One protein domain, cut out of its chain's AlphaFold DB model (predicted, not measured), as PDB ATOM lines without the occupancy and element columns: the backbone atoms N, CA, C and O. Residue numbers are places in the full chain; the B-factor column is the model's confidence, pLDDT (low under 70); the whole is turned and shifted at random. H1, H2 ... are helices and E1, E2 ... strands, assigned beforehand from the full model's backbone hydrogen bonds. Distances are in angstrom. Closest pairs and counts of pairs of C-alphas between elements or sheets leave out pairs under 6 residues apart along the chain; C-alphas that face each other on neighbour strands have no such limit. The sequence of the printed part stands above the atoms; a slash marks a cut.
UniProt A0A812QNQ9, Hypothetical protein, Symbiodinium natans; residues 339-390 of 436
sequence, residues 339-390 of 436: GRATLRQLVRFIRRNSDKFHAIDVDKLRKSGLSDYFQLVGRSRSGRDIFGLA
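AT A GLANCE: This is residues 339 to 390 of the 436 residues of the protein "Hypothetical protein" of Symbiodinium natans (UniProt A0A812QNQ9). One half is a small sheet, E1, E2 and E3, from which the hairpin of E2 and E3 reaches out; the other is a cluster of short helices, H1 with H2 and H3. The 52 printed residues run E1, H1, H2, H3, E2, E3, a mixed class; the antiparallel sheet's order is E1, E2, E3. It is only just loose, close to compact: radius of gyration of the C-alphas 12.0 A, spans 30 by 24 by 16 A.

IN THESE COORDINATES: E2 is residues 373 to 379, 18.1 A; E3, 385 to 389, 13.4 A, ends at C-alpha (-35.190, -0.284, 25.353). E1, 340 to 342, begins at (-29.485, 7.653, 23.790). H1 is 343 to 352, 14.2 A; H2, 354 to 357; H3, 362 to 366.

HOW THE PARTS SIT: Within hydrogen-bond range are N 341 and O 374, 3.1 A, between E1 and E2, and N 377 and O 386, 2.8 A, between E2 and E3. H1 is on one face of the sheet, two layers, helix and sheet, at a height of 7.4 A. H1 touches H3, closest C-alphas Val 347 and Val 362, 6.5 A. H1 and H2 only just touch, only at the corner, with 3 pairs of C-alphas within 8 A, the closest Ile 350 and Phe 357, 6.0 A. H1 and H3 have every O i to N i+4 pair in range; H2 is too short for one.

THE WHOLE: The farthest C-alphas, Arg 352 and Arg 381, are 32.0 A apart. The printed part has no cut and no long link; pLDDT is under 70 at residues 365 to 390.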
ATOM      1  N   GLY A 339     -25.777   7.781  21.722       74.88
ATOM      2  CA  GLY A 339     -26.114   6.475  22.296       74.88
ATOM      3  C   GLY A 339     -27.440   6.426  23.064       74.88
ATOM      4  O   GLY A 339     -27.786   5.374  23.611       74.88
ATOM      5  N   ARG A 340     -28.193   7.535  23.103       76.38
ATOM      6  CA  ARG A 340     -29.485   7.653  23.790       76.38
ATOM      7  C   ARG A 340     -30.470   8.453  22.944       76.38
ATOM      8  O   ARG A 340     -30.277   9.639  22.712       76.38
ATOM      9  N   ALA A 341     -31.560   7.825  22.515       78.38
ATOM     10  CA  ALA A 341     -32.562   8.500  21.698       78.38
ATOM     11  C   ALA A 341     -33.958   7.917  21.895       78.38
ATOM     12  O   ALA A 341     -34.153   6.713  22.052       78.38
ATOM     13  N   THR A 342     -34.970   8.773  21.818       77.56
ATOM     14  CA  THR A 342     -36.353   8.320  21.635       77.56
ATOM     15  C   THR A 342     -36.568   7.834  20.203       77.56
ATOM     16  O   THR A 342     -35.948   8.345  19.268       77.56
ATOM     17  N   LEU A 343     -37.538   6.935  19.990       77.25
ATOM     18  CA  LEU A 343     -37.938   6.519  18.634       77.25
ATOM     19  C   LEU A 343     -38.244   7.717  17.716       77.25
ATOM     20  O   LEU A 343     -37.935   7.688  16.531       77.25
ATOM     21  N   ARG A 344     -38.828   8.797  18.260       77.94
ATOM     22  CA  ARG A 344     -39.113  10.027  17.500       77.94
ATOM     23  C   ARG A 344     -37.838  10.750  17.067       77.94
ATOM     24  O   ARG A 344     -37.784  11.201  15.928       77.94
ATOM     25  N   GLN A 345     -36.844  10.867  17.949       80.88
ATOM     26  CA  GLN A 345     -35.547  11.469  17.620       80.88
ATOM     27  C   GLN A 345     -34.805  10.628  16.582       80.88
ATOM     28  O   GLN A 345     -34.349  11.183  15.591       80.88
ATOM     29  N   LEU A 346     -34.791   9.304  16.749       82.19
ATOM     30  CA  LEU A 346     -34.177   8.380  15.798       82.19
ATOM     31  C   LEU A 346     -34.834   8.464  14.413       82.19
ATOM     32  O   LEU A 346     -34.154   8.650  13.411       82.19
ATOM     33  N   VAL A 347     -36.168   8.419  14.352       84.50
ATOM     34  CA  VAL A 347     -36.928   8.564  13.098       84.50
ATOM     35  C   VAL A 347     -36.689   9.928  12.446       84.50
ATOM     36  O   VAL A 347     -36.525  10.007  11.231       84.50
ATOM     37  N   ARG A 348     -36.664  11.011  13.232       84.25
ATOM     38  CA  ARG A 348     -36.396  12.360  12.715       84.25
ATOM     39  C   ARG A 348     -34.967  12.475  12.179       84.25
ATOM     40  O   ARG A 348     -34.779  13.081  11.131       84.25
ATOM     41  N   PHE A 349     -33.995  11.887  12.867       87.94
ATOM     42  CA  PHE A 349     -32.594  11.873  12.454       87.94
ATOM     43  C   PHE A 349     -32.395  11.098  11.148       87.94
ATOM     44  O   PHE A 349     -31.788  11.625  10.221       87.94
ATOM     45  N   ILE A 350     -32.987   9.905  11.039       88.88
ATOM     46  CA  ILE A 350     -32.942   9.081   9.823       88.88
ATOM     47  C   ILE A 350     -33.573   9.819   8.636       88.88
ATOM     48  O   ILE A 350     -33.006   9.827   7.552       88.88
ATOM     49  N   ARG A 351     -34.708  10.502   8.842       87.50
ATOM     50  CA  ARG A 351     -35.356  11.298   7.783       87.50
ATOM     51  C   ARG A 351     -34.512  12.484   7.319       87.50
ATOM     52  O   ARG A 351     -34.499  12.771   6.133       87.50
ATOM     53  N   ARG A 352     -33.823  13.164   8.241       89.25
ATOM     54  CA  ARG A 352     -32.930  14.291   7.914       89.25
ATOM     55  C   ARG A 352     -31.653  13.861   7.189       89.25
ATOM     56  O   ARG A 352     -31.048  14.691   6.535       89.25
ATOM     57  N   ASN A 353     -31.268  12.592   7.306       89.94
ATOM     58  CA  ASN A 353     -30.066  12.015   6.700       89.94
ATOM     59  C   ASN A 353     -30.450  10.847   5.772       89.94
ATOM     60  O   ASN A 353     -29.888   9.752   5.850       89.94
ATOM     61  N   SER A 354     -31.503  11.034   4.970       87.06
ATOM     62  CA  SER A 354     -32.086   9.954   4.161       87.06
ATOM     63  C   SER A 354     -31.115   9.372   3.123       87.06
ATOM     64  O   SER A 354     -31.182   8.180   2.834       87.06
ATOM     65  N   ASP A 355     -30.155  10.177   2.667       85.06
ATOM     66  CA  ASP A 355     -29.008   9.800   1.838       85.06
ATOM     67  C   ASP A 355     -28.188   8.663   2.478       85.06
ATOM     68  O   ASP A 355     -27.908   7.638   1.849       85.06
ATOM     69  N   LYS A 356     -27.903   8.778   3.779       82.12
ATOM     70  CA  LYS A 356     -27.085   7.819   4.544       82.12
ATOM     71  C   LYS A 356     -27.871   6.612   5.054       82.12
ATOM     72  O   LYS A 356     -27.278   5.593   5.404       82.12
ATOM     73  N   PHE A 357     -29.200   6.709   5.111       85.56
ATOM     74  CA  PHE A 357     -30.063   5.713   5.755       85.56
ATOM     75  C   PHE A 357     -31.177   5.155   4.852       85.56
ATOM     76  O   PHE A 357     -32.147   4.593   5.362       85.56
ATOM     77  N   HIS A 358     -31.030   5.234   3.526       80.06
ATOM     78  CA  HIS A 358     -32.016   4.764   2.538       80.06
ATOM     79  C   HIS A 358     -32.443   3.291   2.718       80.06
ATOM     80  O   HIS A 358     -33.569   2.914   2.398       80.06
ATOM     81  N   ALA A 359     -31.581   2.447   3.296       78.88
ATOM     82  CA  ALA A 359     -31.886   1.045   3.587       78.88
ATOM     83  C   ALA A 359     -32.926   0.844   4.715       78.88
ATOM     84  O   ALA A 359     -33.394  -0.282   4.936       78.88
ATOM     85  N   ILE A 360     -33.274   1.896   5.463       79.19
ATOM     86  CA  ILE A 360     -34.181   1.835   6.608       79.19
ATOM     87  C   ILE A 360     -35.583   2.316   6.209       79.19
ATOM     88  O   ILE A 360     -35.833   3.500   6.019       79.19
ATOM     89  N   ASP A 361     -36.537   1.386   6.201       82.44
ATOM     90  CA  ASP A 361     -37.963   1.688   6.042       82.44
ATOM     91  C   ASP A 361     -38.521   2.318   7.336       82.44
ATOM     92  O   ASP A 361     -38.815   1.638   8.330       82.44
ATOM     93  N   VAL A 362     -38.623   3.648   7.328       78.56
ATOM     94  CA  VAL A 362     -39.045   4.464   8.477       78.56
ATOM     95  C   VAL A 362     -40.507   4.215   8.868       78.56
ATOM     96  O   VAL A 362     -40.868   4.345  10.043       78.56
ATOM     97  N   ASP A 363     -41.356   3.814   7.923       77.06
ATOM     98  CA  ASP A 363     -42.774   3.571   8.190       77.06
ATOM     99  C   ASP A 363     -42.991   2.230   8.891       77.06
ATOM    100  O   ASP A 363     -43.846   2.119   9.778       77.06
ATOM    101  N   LYS A 364     -42.137   1.235   8.621       71.50
ATOM    102  CA  LYS A 364     -42.080   0.003   9.427       71.50
ATOM    103  C   LYS A 364     -41.593   0.257  10.856       71.50
ATOM    104  O   LYS A 364     -42.108  -0.372  11.780       71.50
ATOM    105  N   LEU A 365     -40.684   1.214  11.067       67.19
ATOM    106  CA  LEU A 365     -40.233   1.633  12.405       67.19
ATOM    107  C   LEU A 365     -41.336   2.312  13.233       67.19
ATOM    108  O   LEU A 365     -41.312   2.218  14.456       67.19
ATOM    109  N   ARG A 366     -42.322   2.965  12.600       62.84
ATOM    110  CA  ARG A 366     -43.448   3.620  13.298       62.84
ATOM    111  C   ARG A 366     -44.513   2.651  13.816       62.84
ATOM    112  O   ARG A 366     -45.195   2.977  14.789       62.84
ATOM    113  N   LYS A 367     -44.662   1.470  13.205       54.31
ATOM    114  CA  LYS A 367     -45.710   0.493  13.562       54.31
ATOM    115  C   LYS A 367     -45.511  -0.165  14.942       54.31
ATOM    116  O   LYS A 367     -46.425  -0.827  15.422       54.31
ATOM    117  N   SER A 368     -44.373   0.040  15.613       53.38
ATOM    118  CA  SER A 368     -44.055  -0.549  16.927       53.38
ATOM    119  C   SER A 368     -44.666   0.165  18.147       53.38
ATOM    120  O   SER A 368     -44.573  -0.357  19.256       53.38
ATOM    121  N   GLY A 369     -45.377   1.285  17.970       41.88
ATOM    122  CA  GLY A 369     -46.011   2.015  19.076       41.88
ATOM    123  C   GLY A 369     -45.067   3.015  19.761       41.88
ATOM    124  O   GLY A 369     -43.869   2.808  19.893       41.88
ATOM    125  N   LEU A 370     -45.611   4.174  20.131       45.66
ATOM    126  CA  LEU A 370     -44.866   5.399  20.441       45.66
ATOM    127  C   LEU A 370     -44.293   5.457  21.877       45.66
ATOM    128  O   LEU A 370     -44.951   5.053  22.836       45.66
ATOM    129  N   SER A 371     -43.142   6.140  22.005       51.69
ATOM    130  CA  SER A 371     -42.421   6.596  23.226       51.69
ATOM    131  C   SER A 371     -41.402   5.654  23.874       51.69
ATOM    132  O   SER A 371     -41.119   5.748  25.067       51.69
ATOM    133  N   ASP A 372     -40.791   4.793  23.079       59.09
ATOM    134  CA  ASP A 372     -39.700   3.957  23.553       59.09
ATOM    135  C   ASP A 372     -38.368   4.732  23.544       59.09
ATOM    136  O   ASP A 372     -37.960   5.300  22.523       59.09
ATOM    137  N   TYR A 373     -37.748   4.827  24.724       64.94
ATOM    138  CA  TYR A 373     -36.421   5.403  24.941       64.94
ATOM    139  C   TYR A 373     -35.391   4.290  24.760       64.94
ATOM    140  O   TYR A 373     -35.460   3.262  25.437       64.94
ATOM    141  N   PHE A 374     -34.473   4.480  23.819       65.75
ATOM    142  CA  PHE A 374     -33.422   3.525  23.502       65.75
ATOM    143  C   PHE A 374     -32.109   3.993  24.119       65.75
ATOM    144  O   PHE A 374     -31.763   5.170  24.021       65.75
ATOM    145  N   GLN A 375     -31.379   3.063  24.728       69.75
ATOM    146  CA  GLN A 375     -30.041   3.290  25.266       69.75
ATOM    147  C   GLN A 375     -29.117   2.125  24.912       69.75
ATOM    148  O   GLN A 375     -29.575   1.061  24.486       69.75
ATOM    149  N   LEU A 376     -27.815   2.308  25.116       68.75
ATOM    150  CA  LEU A 376     -26.853   1.211  25.098       68.75
ATOM    151  C   LEU A 376     -27.192   0.211  26.217       68.75
ATOM    152  O   LEU A 376     -27.240   0.575  27.388       68.75
ATOM    153  N   VAL A 377     -27.460  -1.043  25.854       65.06
ATOM    154  CA  VAL A 377     -27.816  -2.123  26.797       65.06
ATOM    155  C   VAL A 377     -26.633  -3.065  27.042       65.06
ATOM    156  O   VAL A 377     -26.601  -3.765  28.048       65.06
ATOM    157  N   GLY A 378     -25.639  -3.077  26.154       68.38
ATOM    158  CA  GLY A 378     -24.405  -3.838  26.336       68.38
ATOM    159  C   GLY A 378     -23.582  -3.911  25.055       68.38
ATOM    160  O   GLY A 378     -23.890  -3.231  24.080       68.38
ATOM    161  N   ARG A 379     -22.561  -4.771  25.041       67.19
ATOM    162  CA  ARG A 379     -21.746  -5.080  23.857       67.19
ATOM    163  C   ARG A 379     -21.890  -6.551  23.474       67.19
ATOM    164  O   ARG A 379     -22.043  -7.416  24.335       67.19
ATOM    165  N   SER A 380     -21.894  -6.848  22.178       65.62
ATOM    166  CA  SER A 380     -21.879  -8.219  21.667       65.62
ATOM    167  C   SER A 380     -20.540  -8.895  21.968       65.62
ATOM    168  O   SER A 380     -19.539  -8.232  22.222       65.62
ATOM    169  N   ARG A 381     -20.485 -10.229  21.829       51.56
ATOM    170  CA  ARG A 381     -19.216 -10.989  21.864       51.56
ATOM    171  C   ARG A 381     -18.200 -10.534  20.807       51.56
ATOM    172  O   ARG A 381     -17.020 -10.794  20.953       51.56
ATOM    173  N   SER A 382     -18.667  -9.860  19.759       63.12
ATOM    174  CA  SER A 382     -17.843  -9.252  18.711       63.12
ATOM    175  C   SER A 382     -17.514  -7.775  18.973       63.12
ATOM    176  O   SER A 382     -17.165  -7.064  18.039       63.12
ATOM    177  N   GLY A 383     -17.704  -7.290  20.205       65.56
ATOM    178  CA  GLY A 383     -17.390  -5.919  20.617       65.56
ATOM    179  C   GLY A 383     -18.369  -4.845  20.135       65.56
ATOM    180  O   GLY A 383     -18.159  -3.669  20.412       65.56
ATOM    181  N   ARG A 384     -19.455  -5.205  19.435       62.94
ATOM    182  CA  ARG A 384     -20.398  -4.227  18.871       62.94
ATOM    183  C   ARG A 384     -21.415  -3.782  19.906       62.94
ATOM    184  O   ARG A 384     -22.035  -4.616  20.562       62.94
ATOM    185  N   ASP A 385     -21.655  -2.484  19.973       61.84
ATOM    186  CA  ASP A 385     -22.680  -1.898  20.827       61.84
ATOM    187  C   ASP A 385     -24.088  -2.422  20.478       61.84
ATOM    188  O   ASP A 385     -24.516  -2.459  19.322       61.84
ATOM    189  N   ILE A 386     -24.816  -2.860  21.503       62.91
ATOM    190  CA  ILE A 386     -26.192  -3.347  21.423       62.91
ATOM    191  C   ILE A 386     -27.093  -2.303  22.070       62.91
ATOM    192  O   ILE A 386     -27.103  -2.142  23.291       62.91
ATOM    193  N   PHE A 387     -27.892  -1.630  21.249       63.53
ATOM    194  CA  PHE A 387     -28.900  -0.680  21.704       63.53
ATOM    195  C   PHE A 387     -30.252  -1.374  21.886       63.53
ATOM    196  O   PHE A 387     -30.648  -2.228  21.091       63.53
ATOM    197  N   GLY A 388     -30.971  -1.009  22.940       60.66
ATOM    198  CA  GLY A 388     -32.269  -1.581  23.275       60.66
ATOM    199  C   GLY A 388     -33.092  -0.636  24.138       60.66
ATOM    200  O   GLY A 388     -32.656   0.465  24.465       60.66
ATOM    201  N   LEU A 389     -34.304  -1.060  24.486       58.69
ATOM    202  CA  LEU A 389     -35.190  -0.284  25.353       58.69
ATOM    203  C   LEU A 389     -34.530  -0.066  26.717       58.69
ATOM    204  O   LEU A 389     -34.118  -1.035  27.360       58.69
ATOM    205  N   ALA A 390     -34.457   1.186  27.168       55.88
ATOM    206  CA  ALA A 390     -34.009   1.481  28.519       55.88
ATOM    207  C   ALA A 390     -34.946   0.838  29.539       55.88
ATOM    208  O   ALA A 390     -36.173   0.887  29.410       55.88
TER     209      ALA A 390